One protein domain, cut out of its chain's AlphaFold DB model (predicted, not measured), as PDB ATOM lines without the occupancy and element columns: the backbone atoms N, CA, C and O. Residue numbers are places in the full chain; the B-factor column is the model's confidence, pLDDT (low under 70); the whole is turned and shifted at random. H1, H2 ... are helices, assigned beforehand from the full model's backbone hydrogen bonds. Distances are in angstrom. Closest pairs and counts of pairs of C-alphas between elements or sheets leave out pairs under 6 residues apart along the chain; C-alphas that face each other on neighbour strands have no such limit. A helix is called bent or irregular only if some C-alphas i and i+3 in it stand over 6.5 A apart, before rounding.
ATOM      1  N   GLU A   2      14.325  50.924  -8.314       62.88
ATOM      2  CA  GLU A   2      15.093  51.776  -7.368       62.88
ATOM      3  C   GLU A   2      14.307  52.871  -6.621       62.88
ATOM      4  O   GLU A   2      14.667  53.257  -5.516       62.88
ATOM      5  N   LYS A   3      13.213  53.383  -7.197       73.75
ATOM      6  CA  LYS A   3      12.365  54.407  -6.559       73.75
ATOM      7  C   LYS A   3      11.205  53.832  -5.740       73.75
ATOM      8  O   LYS A   3      10.408  54.604  -5.211       73.75
ATOM      9  N   THR A   4      11.048  52.506  -5.683       83.31
ATOM     10  CA  THR A   4       9.921  51.903  -4.967       83.31
ATOM     11  C   THR A   4      10.063  52.130  -3.469       83.31
ATOM     12  O   THR A   4      11.111  51.874  -2.885       83.31
ATOM     13  N   ARG A   5       8.983  52.600  -2.849       87.12
ATOM     14  CA  ARG A   5       8.835  52.692  -1.392       87.12
ATOM     15  C   ARG A   5       7.761  51.735  -0.879       87.12
ATOM     16  O   ARG A   5       7.187  51.975   0.168       87.12
ATOM     17  N   SER A   6       7.438  50.702  -1.656       93.00
ATOM     18  CA  SER A   6       6.470  49.677  -1.275       93.00
ATOM     19  C   SER A   6       7.157  48.322  -1.252       93.00
ATOM     20  O   SER A   6       7.632  47.849  -2.290       93.00
ATOM     21  N   TRP A   7       7.178  47.688  -0.081       94.69
ATOM     22  CA  TRP A   7       7.736  46.355   0.122       94.69
ATOM     23  C   TRP A   7       7.016  45.326  -0.751       94.69
ATOM     24  O   TRP A   7       7.655  44.432  -1.290       94.69
ATOM     25  N   VAL A   8       5.710  45.501  -0.984       95.19
ATOM     26  CA  VAL A   8       4.906  44.635  -1.860       95.19
ATOM     27  C   VAL A   8       5.471  44.639  -3.279       95.19
ATOM     28  O   VAL A   8       5.682  43.586  -3.876       95.19
ATOM     29  N   VAL A   9       5.738  45.829  -3.823       95.75
ATOM     30  CA  VAL A   9       6.318  45.980  -5.165       95.75
ATOM     31  C   VAL A   9       7.753  45.451  -5.190       95.75
ATOM     32  O   VAL A   9       8.139  44.794  -6.154       95.75
ATOM     33  N   ALA A  10       8.525  45.702  -4.128       96.50
ATOM     34  CA  ALA A  10       9.894  45.214  -3.999       96.50
ATOM     35  C   ALA A  10       9.957  43.677  -4.032       96.50
ATOM     36  O   ALA A  10      10.656  43.121  -4.877       96.50
ATOM     37  N   VAL A  11       9.171  42.995  -3.191       97.38
ATOM     38  CA  VAL A  11       9.108  41.526  -3.125       97.38
ATOM     39  C   VAL A  11       8.656  40.937  -4.457       97.38
ATOM     40  O   VAL A  11       9.322  40.047  -4.973       97.38
ATOM     41  N   LYS A  12       7.595  41.475  -5.076       97.38
ATOM     42  CA  LYS A  12       7.137  41.003  -6.394       97.38
ATOM     43  C   LYS A  12       8.223  41.128  -7.461       97.38
ATOM     44  O   LYS A  12       8.428  40.201  -8.235       97.38
ATOM     45  N   GLY A  13       8.937  42.252  -7.503       96.50
ATOM     46  CA  GLY A  13      10.030  42.427  -8.460       96.50
ATOM     47  C   GLY A  13      11.218  41.497  -8.195       96.50
ATOM     48  O   GLY A  13      11.804  40.994  -9.148       96.50
ATOM     49  N   LEU A  14      11.539  41.217  -6.928       97.25
ATOM     50  CA  LEU A  14      12.561  40.230  -6.566       97.25
ATOM     51  C   LEU A  14      12.143  38.810  -6.971       97.25
ATOM     52  O   LEU A  14      12.936  38.118  -7.596       97.25
ATOM     53  N   MET A  15      10.895  38.405  -6.714       97.38
ATOM     54  CA  MET A  15      10.361  37.109  -7.158       97.38
ATOM     55  C   MET A  15      10.386  36.967  -8.683       97.38
ATOM     56  O   MET A  15      10.754  35.911  -9.191       97.38
ATOM     57  N   LEU A  16      10.058  38.030  -9.426       95.81
ATOM     58  CA  LEU A  16      10.172  38.022 -10.886       95.81
ATOM     59  C   LEU A  16      11.625  37.829 -11.336       95.81
ATOM     60  O   LEU A  16      11.885  36.979 -12.181       95.81
ATOM     61  N   MET A  17      12.580  38.565 -10.753       93.75
ATOM     62  CA  MET A  17      14.002  38.369 -11.066       93.75
ATOM     63  C   MET A  17      14.487  36.963 -10.701       93.75
ATOM     64  O   MET A  17      15.242  36.364 -11.463       93.75
ATOM     65  N   HIS A  18      14.026  36.416  -9.575       95.06
ATOM     66  CA  HIS A  18      14.314  35.046  -9.171       95.06
ATOM     67  C   HIS A  18      13.818  34.045 -10.223       95.06
ATOM     68  O   HIS A  18      14.604  33.236 -10.711       95.06
ATOM     69  N   GLY A  19      12.558  34.160 -10.653       93.62
ATOM     70  CA  GLY A  19      12.000  33.318 -11.711       93.62
ATOM     71  C   GLY A  19      12.795  33.408 -13.017       93.62
ATOM     72  O   GLY A  19      13.082  32.389 -13.638       93.62
ATOM     73  N   VAL A  20      13.246  34.606 -13.400       91.44
ATOM     74  CA  VAL A  20      14.086  34.794 -14.595       91.44
ATOM     75  C   VAL A  20      15.434  34.070 -14.475       91.44
ATOM     76  O   VAL A  20      15.870  33.453 -15.448       91.44
ATOM     77  N   PHE A  21      16.086  34.099 -13.305       89.06
ATOM     78  CA  PHE A  21      17.298  33.300 -13.077       89.06
ATOM     79  C   PHE A  21      17.012  31.801 -13.149       89.06
ATOM     80  O   PHE A  21      17.806  31.056 -13.717       89.06
ATOM     81  N   TYR A  22      15.876  31.364 -12.607       86.44
ATOM     82  CA  TYR A  22      15.477  29.961 -12.631       86.44
ATOM     83  C   TYR A  22      15.236  29.453 -14.063       86.44
ATOM     84  O   TYR A  22      15.608  28.332 -14.398       86.44
ATOM     85  N   CYS A  23      14.713  30.304 -14.951       85.88
ATOM     86  CA  CYS A  23      14.538  29.996 -16.374       85.88
ATOM     87  C   CYS A  23      15.847  29.941 -17.192       85.88
ATOM     88  O   CYS A  23      15.774  29.724 -18.400       85.88
ATOM     89  N   LYS A  24      17.026  30.156 -16.583       82.25
ATOM     90  CA  LYS A  24      18.350  30.107 -17.242       82.25
ATOM     91  C   LYS A  24      18.444  30.970 -18.514       82.25
ATOM     92  O   LYS A  24      19.011  30.563 -19.527       82.25
ATOM     93  N   VAL A  25      17.866  32.176 -18.495       84.00
ATOM     94  CA  VAL A  25      17.906  33.086 -19.655       84.00
ATOM     95  C   VAL A  25      19.350  33.570 -19.888       84.00
ATOM     96  O   VAL A  25      19.861  34.328 -19.057       84.00
ATOM     97  N   PRO A  26      20.008  33.249 -21.027       80.62
ATOM     98  CA  PRO A  26      21.454  33.464 -21.188       80.62
ATOM     99  C   PRO A  26      21.912  34.920 -21.035       80.62
ATOM    100  O   PRO A  26      23.004  35.191 -20.542       80.62
ATOM    101  N   ALA A  27      21.085  35.883 -21.455       80.56
ATOM    102  CA  ALA A  27      21.403  37.306 -21.328       80.56
ATOM    103  C   ALA A  27      21.452  37.771 -19.860       80.56
ATOM    104  O   ALA A  27      22.213  38.675 -19.526       80.56
ATOM    105  N   VAL A  28      20.653  37.150 -18.991       80.88
ATOM    106  CA  VAL A  28      20.529  37.524 -17.576       80.88
ATOM    107  C   VAL A  28      21.621  36.864 -16.738       80.88
ATOM    108  O   VAL A  28      22.123  37.470 -15.796       80.88
ATOM    109  N   GLU A  29      22.078  35.673 -17.126       79.56
ATOM    110  CA  GLU A  29      23.220  35.016 -16.481       79.56
ATOM    111  C   GLU A  29      24.523  35.822 -16.617       79.56
ATOM    112  O   GLU A  29      25.387  35.751 -15.748       79.56
ATOM    113  N   LYS A  30      24.646  36.645 -17.666       84.06
ATOM    114  CA  LYS A  30      25.819  37.502 -17.928       84.06
ATOM    115  C   LYS A  30      25.737  38.888 -17.290       84.06
ATOM    116  O   LYS A  30      26.600  39.727 -17.529       84.06
ATOM    117  N   MET A  31      24.688  39.154 -16.518       85.25
ATOM    118  CA  MET A  31      24.425  40.487 -15.989       85.25
ATOM    119  C   MET A  31      25.371  40.877 -14.845       85.25
ATOM    120  O   MET A  31      25.664  42.056 -14.656       85.25
ATOM    121  N   GLY A  32      25.847  39.894 -14.078       87.56
ATOM    122  CA  GLY A  32      26.791  40.067 -12.969       87.56
ATOM    123  C   GLY A  32      26.213  40.722 -11.713       87.56
ATOM    124  O   GLY A  32      26.568  40.319 -10.612       87.56
ATOM    125  N   ARG A  33      25.318  41.704 -11.845       90.81
ATOM    126  CA  ARG A  33      24.607  42.381 -10.745       90.81
ATOM    127  C   ARG A  33      23.177  42.687 -11.160       90.81
ATOM    128  O   ARG A  33      22.885  42.782 -12.350       90.81
ATOM    129  N   LEU A  34      22.280  42.864 -10.198       91.94
ATOM    130  CA  LEU A  34      20.911  43.275 -10.502       91.94
ATOM    131  C   LEU A  34      20.861  44.709 -11.075       91.94
ATOM    132  O   LEU A  34      21.686  45.547 -10.716       91.94
ATOM    133  N   PRO A  35      19.873  45.041 -11.935       90.50
ATOM    134  CA  PRO A  35      19.746  46.373 -12.548       90.50
ATOM    135  C   PRO A  35      19.215  47.452 -11.598       90.50
ATOM    136  O   PRO A  35      18.826  48.532 -12.038       90.50
ATOM    137  N   PHE A  36      19.069  47.132 -10.321       91.75
ATOM    138  CA  PHE A  36      18.506  48.001  -9.304       91.75
ATOM    139  C   PHE A  36      19.132  47.653  -7.964       91.75
ATOM    140  O   PHE A  36      19.459  46.494  -7.737       91.75
ATOM    141  N   ASP A  37      19.213  48.629  -7.065       93.62
ATOM    142  CA  ASP A  37      19.717  48.425  -5.710       93.62
ATOM    143  C   ASP A  37      18.599  48.511  -4.663       93.62
ATOM    144  O   ASP A  37      17.844  49.484  -4.612       93.62
ATOM    145  N   LEU A  38      18.491  47.477  -3.825       95.25
ATOM    146  CA  LEU A  38      17.590  47.425  -2.668       95.25
ATOM    147  C   LEU A  38      18.343  47.160  -1.351       95.25
ATOM    148  O   LEU A  38      17.708  46.903  -0.329       95.25
ATOM    149  N   SER A  39      19.676  47.276  -1.329       94.69
ATOM    150  CA  SER A  39      20.514  47.049  -0.136       94.69
ATOM    151  C   SER A  39      20.140  47.947   1.051       94.69
ATOM    152  O   SER A  39      20.184  47.525   2.207       94.69
ATOM    153  N   SER A  40      19.713  49.179   0.768       93.44
ATOM    154  CA  SER A  40      19.272  50.178   1.749       93.44
ATOM    155  C   SER A  40      17.749  50.379   1.772       93.44
ATOM    156  O   SER A  40      17.253  51.350   2.350       93.44
ATOM    157  N   PHE A  41      16.985  49.453   1.173       93.75
ATOM    158  CA  PHE A  41      15.538  49.582   0.997       93.75
ATOM    159  C   PHE A  41      14.814  49.880   2.313       93.75
ATOM    160  O   PHE A  41      15.045  49.224   3.329       93.75
ATOM    161  N   THR A  42      13.914  50.858   2.295       91.81
ATOM    162  CA  THR A  42      13.040  51.183   3.424       91.81
ATOM    163  C   THR A  42      11.651  51.475   2.882       91.81
ATOM    164  O   THR A  42      11.499  52.306   1.982       91.81
ATOM    165  N   ASP A  43      10.651  50.781   3.414       91.00
ATOM    166  CA  ASP A  43       9.257  51.015   3.071       91.00
ATOM    167  C   ASP A  43       8.821  52.445   3.433       91.00
ATOM    168  O   ASP A  43       9.307  53.048   4.391       91.00
ATOM    169  N   GLY A  44       7.933  53.007   2.616       83.69
ATOM    170  CA  GLY A  44       7.454  54.378   2.733       83.69
ATOM    171  C   GLY A  44       6.426  54.585   3.839       83.69
ATOM    172  O   GLY A  44       6.154  55.741   4.169       83.69
ATOM    173  N   ASP A  45       5.858  53.517   4.409       76.56
ATOM    174  CA  ASP A  45       4.999  53.630   5.583       76.56
ATOM    175  C   ASP A  45       5.834  54.022   6.813       76.56
ATOM    176  O   ASP A  45       6.782  53.353   7.232       76.56
ATOM    177  N   THR A  46       5.447  55.151   7.405       64.25
ATOM    178  CA  THR A  46       6.085  55.774   8.568       64.25
ATOM    179  C   THR A  46       5.954  54.958   9.858       64.25
ATOM    180  O   THR A  46       6.600  55.274  10.859       64.25
ATOM    181  N   THR A  47       5.153  53.890   9.861       68.75
ATOM    182  CA  THR A  47       4.950  53.019  11.024       68.75
ATOM    183  C   THR A  47       6.078  51.981  11.144       68.75
ATOM    184  O   THR A  47       5.866  50.784  10.961       68.75
ATOM    185  N   SER A  48       7.288  52.442  11.490       64.94
ATOM    186  CA  SER A  48       8.537  51.649  11.568       64.94
ATOM    187  C   SER A  48       8.399  50.294  12.291       64.94
ATOM    188  O   SER A  48       8.934  49.277  11.846       64.94
ATOM    189  N   GLY A  49       7.599  50.236  13.365       69.06
ATOM    190  CA  GLY A  49       7.369  49.006  14.134       69.06
ATOM    191  C   GLY A  49       6.639  47.893  13.369       69.06
ATOM    192  O   GLY A  49       6.800  46.726  13.706       69.06
ATOM    193  N   LYS A  50       5.869  48.224  12.325       76.12
ATOM    194  CA  LYS A  50       5.168  47.241  11.483       76.12
ATOM    195  C   LYS A  50       5.965  46.859  10.236       76.12
ATOM    196  O   LYS A  50       5.731  45.785   9.685       76.12
ATOM    197  N   THR A  51       6.889  47.714   9.792       87.06
ATOM    198  CA  THR A  51       7.577  47.574   8.498       87.06
ATOM    199  C   THR A  51       8.997  47.030   8.578       87.06
ATOM    200  O   THR A  51       9.518  46.566   7.565       87.06
ATOM    201  N   TRP A  52       9.629  47.020   9.758       91.75
ATOM    202  CA  TRP A  52      11.021  46.574   9.906       91.75
ATOM    203  C   TRP A  52      11.265  45.152   9.372       91.75
ATOM    204  O   TRP A  52      12.266  44.928   8.693       91.75
ATOM    205  N   GLY A  53      10.336  44.219   9.624       94.31
ATOM    206  CA  GLY A  53      10.444  42.831   9.168       94.31
ATOM    207  C   GLY A  53      10.405  42.720   7.644       94.31
ATOM    208  O   GLY A  53      11.223  42.019   7.054       94.31
ATOM    209  N   PHE A  54       9.531  43.492   6.992       95.00
ATOM    210  CA  PHE A  54       9.468  43.572   5.531       95.00
ATOM    211  C   PHE A  54      10.727  44.216   4.936       95.00
ATOM    212  O   PHE A  54      11.237  43.739   3.925       95.00
ATOM    213  N   ASN A  55      11.266  45.262   5.573       94.56
ATOM    214  CA  ASN A  55      12.510  45.898   5.134       94.56
ATOM    215  C   ASN A  55      13.690  44.922   5.193       94.56
ATOM    216  O   ASN A  55      14.454  44.840   4.234       94.56
ATOM    217  N   ALA A  56      13.829  44.178   6.297       95.88
ATOM    218  CA  ALA A  56      14.865  43.157   6.447       95.88
ATOM    219  C   ALA A  56      14.731  42.075   5.368       95.88
ATOM    220  O   ALA A  56      15.684  41.836   4.631       95.88
ATOM    221  N   PHE A  57      13.521  41.539   5.189       97.44
ATOM    222  CA  PHE A  57      13.234  40.508   4.195       97.44
ATOM    223  C   PHE A  57      13.594  40.939   2.767       97.44
ATOM    224  O   PHE A  57      14.251  40.200   2.039       97.44
ATOM    225  N   VAL A  58      13.213  42.158   2.365       97.25
ATOM    226  CA  VAL A  58      13.548  42.702   1.038       97.25
ATOM    227  C   VAL A  58      15.060  42.826   0.855       97.25
ATOM    228  O   VAL A  58      15.572  42.452  -0.200       97.25
ATOM    229  N   ARG A  59      15.781  43.337   1.861       97.50
ATOM    230  CA  ARG A  59      17.240  43.519   1.789       97.50
ATOM    231  C   ARG A  59      17.976  42.183   1.710       97.50
ATOM    232  O   ARG A  59      18.899  42.056   0.914       97.50
ATOM    233  N   GLU A  60      17.559  41.203   2.505       98.25
ATOM    234  CA  GLU A  60      18.140  39.855   2.533       98.25
ATOM    235  C   GLU A  60      17.891  39.126   1.207       98.25
ATOM    236  O   GLU A  60      18.826  38.598   0.605       98.25
ATOM    237  N   TYR A  61      16.656  39.175   0.694       98.25
ATOM    238  CA  TYR A  61      16.310  38.559  -0.587       98.25
ATOM    239  C   TYR A  61      17.048  39.233  -1.758       98.25
ATOM    240  O   TYR A  61      17.588  38.560  -2.637       98.25
ATOM    241  N   TYR A  62      17.151  40.564  -1.746       97.62
ATOM    242  CA  TYR A  62      17.966  41.297  -2.712       97.62
ATOM    243  C   TYR A  62      19.443  40.887  -2.659       97.62
ATOM    244  O   TYR A  62      20.012  40.570  -3.700       97.62
ATOM    245  N   ALA A  63      20.051  40.861  -1.468       97.81
ATOM    246  CA  ALA A  63      21.460  40.513  -1.302       97.81
ATOM    247  C   ALA A  63      21.767  39.109  -1.843       97.81
ATOM    248  O   ALA A  63      22.759  38.927  -2.552       97.81
ATOM    249  N   PHE A  64      20.883  38.142  -1.576       97.94
ATOM    250  CA  PHE A  64      20.975  36.806  -2.156       97.94
ATOM    251  C   PHE A  64      20.946  36.843  -3.694       97.94
ATOM    252  O   PHE A  64      21.854  36.310  -4.334       97.94
ATOM    253  N   LEU A  65      19.929  37.471  -4.297       96.56
ATOM    254  CA  LEU A  65      19.762  37.472  -5.756       96.56
ATOM    255  C   LEU A  65      20.892  38.210  -6.479       96.56
ATOM    256  O   LEU A  65      21.336  37.780  -7.544       96.56
ATOM    257  N   ASP A  66      21.381  39.298  -5.897       95.75
ATOM    258  CA  ASP A  66      22.475  40.088  -6.450       95.75
ATOM    259  C   ASP A  66      23.808  39.324  -6.404       95.75
ATOM    260  O   ASP A  66      24.555  39.289  -7.384       95.75
ATOM    261  N   GLN A  67      24.075  38.601  -5.313       95.12
ATOM    262  CA  GLN A  67      25.238  37.720  -5.228       95.12
ATOM    263  C   GLN A  67      25.093  36.478  -6.124       95.12
ATOM    264  O   GLN A  67      26.079  36.025  -6.708       95.12
ATOM    265  N   ARG A  68      23.877  35.937  -6.296       93.88
ATOM    266  CA  ARG A  68      23.596  34.856  -7.257       93.88
ATOM    267  C   ARG A  68      23.934  35.285  -8.684       93.88
ATOM    268  O   ARG A  68      24.583  34.523  -9.397       93.88
ATOM    269  N   ALA A  69      23.545  36.497  -9.084       92.56
ATOM    270  CA  ALA A  69      23.865  37.051 -10.400       92.56
ATOM    271  C   ALA A  69      25.383  37.112 -10.647       92.56
ATOM    272  O   ALA A  69      25.854  36.758 -11.729       92.56
ATOM    273  N   LEU A  70      26.151  37.494  -9.621       91.75
ATOM    274  CA  LEU A  70      27.609  37.559  -9.694       91.75
ATOM    275  C   LEU A  70      28.221  36.171  -9.904       91.75
ATOM    276  O   LEU A  70      29.023  35.977 -10.816       91.75
ATOM    277  N   VAL A  71      27.788  35.184  -9.113       89.50
ATOM    278  CA  VAL A  71      28.266  33.796  -9.223       89.50
ATOM    279  C   VAL A  71      27.924  33.184 -10.589       89.50
ATOM    280  O   VAL A  71      28.734  32.435 -11.138       89.50
ATOM    281  N   LEU A  72      26.755  33.499 -11.159       85.75
ATOM    282  CA  LEU A  72      26.370  33.045 -12.501       85.75
ATOM    283  C   LEU A  72      27.254  33.662 -13.589       85.75
ATOM    284  O   LEU A  72      27.766  32.930 -14.436       85.75
ATOM    285  N   SER A  73      27.513  34.969 -13.520       83.69
ATOM    286  CA  SER A  73      28.339  35.665 -14.513       83.69
ATOM    287  C   SER A  73      29.792  35.189 -14.527       83.69
ATOM    288  O   SER A  73      30.457  35.260 -15.559       83.69
ATOM    289  N   GLU A  74      30.304  34.688 -13.403       79.75
ATOM    290  CA  GLU A  74      31.662  34.154 -13.311       79.75
ATOM    291  C   GLU A  74      31.834  32.793 -14.007       79.75
ATOM    292  O   GLU A  74      32.963  32.428 -14.344       79.75
ATOM    293  N   LYS A  75      30.747  32.050 -14.285       66.75
ATOM    294  CA  LYS A  75      30.819  30.752 -14.988       66.75
ATOM    295  C   LYS A  75      31.380  30.861 -16.412       66.75
ATOM    296  O   LYS A  75      31.878  29.854 -16.923       66.75
ATOM    297  N   ASP A  76      31.313  32.039 -17.037       55.00
ATOM    298  CA  ASP A  76      31.760  32.288 -18.421       55.00
ATOM    299  C   ASP A  76      33.267  32.647 -18.505       55.00
ATOM    300  O   ASP A  76      33.893  32.531 -19.557       55.00
ATOM    301  N   ASN A  77      33.909  32.985 -17.376       53.47
ATOM    302  CA  ASN A  77      35.337  33.350 -17.305       53.47
ATOM    303  C   ASN A  77      36.293  32.149 -17.144       53.47
ATOM    304  O   ASN A  77      37.483  32.327 -16.883       53.47
ATOM    305  N   ARG A  78      35.813  30.913 -17.347       56.31
ATOM    306  CA  ARG A  78      36.595  29.667 -17.188       56.31
ATOM    307  C   ARG A  78      37.835  29.554 -18.091       56.31
ATOM    308  O   ARG A  78      38.637  28.648 -17.903       56.31
ATOM    309  N   LYS A  79      38.021  30.456 -19.057       55.06
ATOM    310  CA  LYS A  79      39.114  30.396 -20.041       55.06
ATOM    311  C   LYS A  79      40.477  30.907 -19.537       55.06
ATOM    312  O   LYS A  79      41.427  30.849 -20.307       55.06
ATOM    313  N   ALA A  80      40.589  31.388 -18.293       59.50
ATOM    314  CA  ALA A  80      41.837  31.957 -17.754       59.50
ATOM    315  C   ALA A  80      42.181  31.526 -16.310       59.50
ATOM    316  O   ALA A  80      43.003  32.168 -15.659       59.50
ATOM    317  N   ASP A  81      41.532  30.489 -15.771       70.62
ATOM    318  CA  ASP A  81      41.795  30.049 -14.397       70.62
ATOM    319  C   ASP A  81      42.916  28.997 -14.352       70.62
ATOM    320  O   ASP A  81      42.659  27.802 -14.481       70.62
TER     321      ASP A  81
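AT A GLANCE: This is residues 2 to 81 of the 299 residues of the protein "ENTH domain-containing protein" of Gossypium harknessii (UniProt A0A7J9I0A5). One long helix, H3, makes the long axis of a rod, and a shorter helix, H1, lies side by side with part of it, the two running the same way. The short helix H2 sits where the backbone turns after H1, and from there a long stretch without a named element, residues 30 to 47, runs back along the pair to the beginning of H3, which reaches past H1 at both ends. The printed part has 80 residues with three named helices, in the order H1, H2, H3 along the chain, and no named strand; the class is all helix. The whole is loose, with a radius of gyration of the C-alphas of 14.6 A, and the C-alphas span 51 by 22 by 18 A along their three main axes.

IN THESE COORDINATES: The printed part begins at Glu 2, and residues 2 to 6 come before the first helix. H1 is residues 7 to 22, Trp 7 to Tyr 22. Its C-alpha 7 is at (7.736, 46.355, 0.122) and its C-alpha 22 at (15.477, 29.961, -12.631), 22.2 A from first to last. H2 follows with the four residues 26 to 29, Pro 26 to Glu 29, 5.3 A from first to last C-alpha. Residues 30 to 47, 18 residues, belong to no named element, and their C-alphas lie 6 to 24 A from the mean of all C-alphas. H3 is the longest helix, residues 48 to 80, with 33 residues and 48.5 A from its first to its last C-alpha. It begins with C-alpha 48 at (8.537, 51.649, 11.568) and ends with C-alpha 80 at (41.837, 31.957, -17.754). H3 is irregular: C-alphas 76 and 79 are 7.8 A apart, where about 5 A is found in a regular helix, and its line is a rough one. It also has a kink of 30 degrees near residue 74. One residue, Asp 81, follows it.

HOW THE PARTS SIT: H1 and H3 touch, with 10 pairs of C-alphas within 8 A. Their closest C-alphas are those of Val 11 and Val 58, 6.2 A apart. Their lines stand at a shallow tilt of 22 degrees and they run the same way, with their centres 11.1 A apart. H3 touches H1 with residues 54 to 65 alone. Farther along, H3 touches H2 with residues 69 to 73 alone; the closest C-alphas are those of Glu 29 and Leu 72, 5.4 A apart. H1 and H2 touch only at the corner by their link, and only just, with 3 pairs of C-alphas within 8 A. The closest C-alphas of these two are those of Phe 21 and Val 28, 7.0 A apart, and H1 takes part with residues 20 to 21 alone. In H1 every pair of O of residue i and N of residue i+4 is within hydrogen-bond range, while in H3 21 of 29 such pairs are. H2 is too short for such a pair.

THE WHOLE: The outline is a rod. The two C-alphas farthest apart are those of Thr 47 and Lys 79, 51.4 A, and the first and last printed C-alphas, of Glu 2 and Asp 81, are 35.1 A apart. The printed part has no cut. The link from H1 to H2 is tight, with 3 residues, and the link from H2 to H3 is long, with 18 residues. The mean pLDDT of the printed part is 86.6. It is 95 in H1, 80 in H2 and 85 in H3. The model's confidence is low, under 70, at 11 residues: residue 2, residues 46 to 49 and residues 75 to 80.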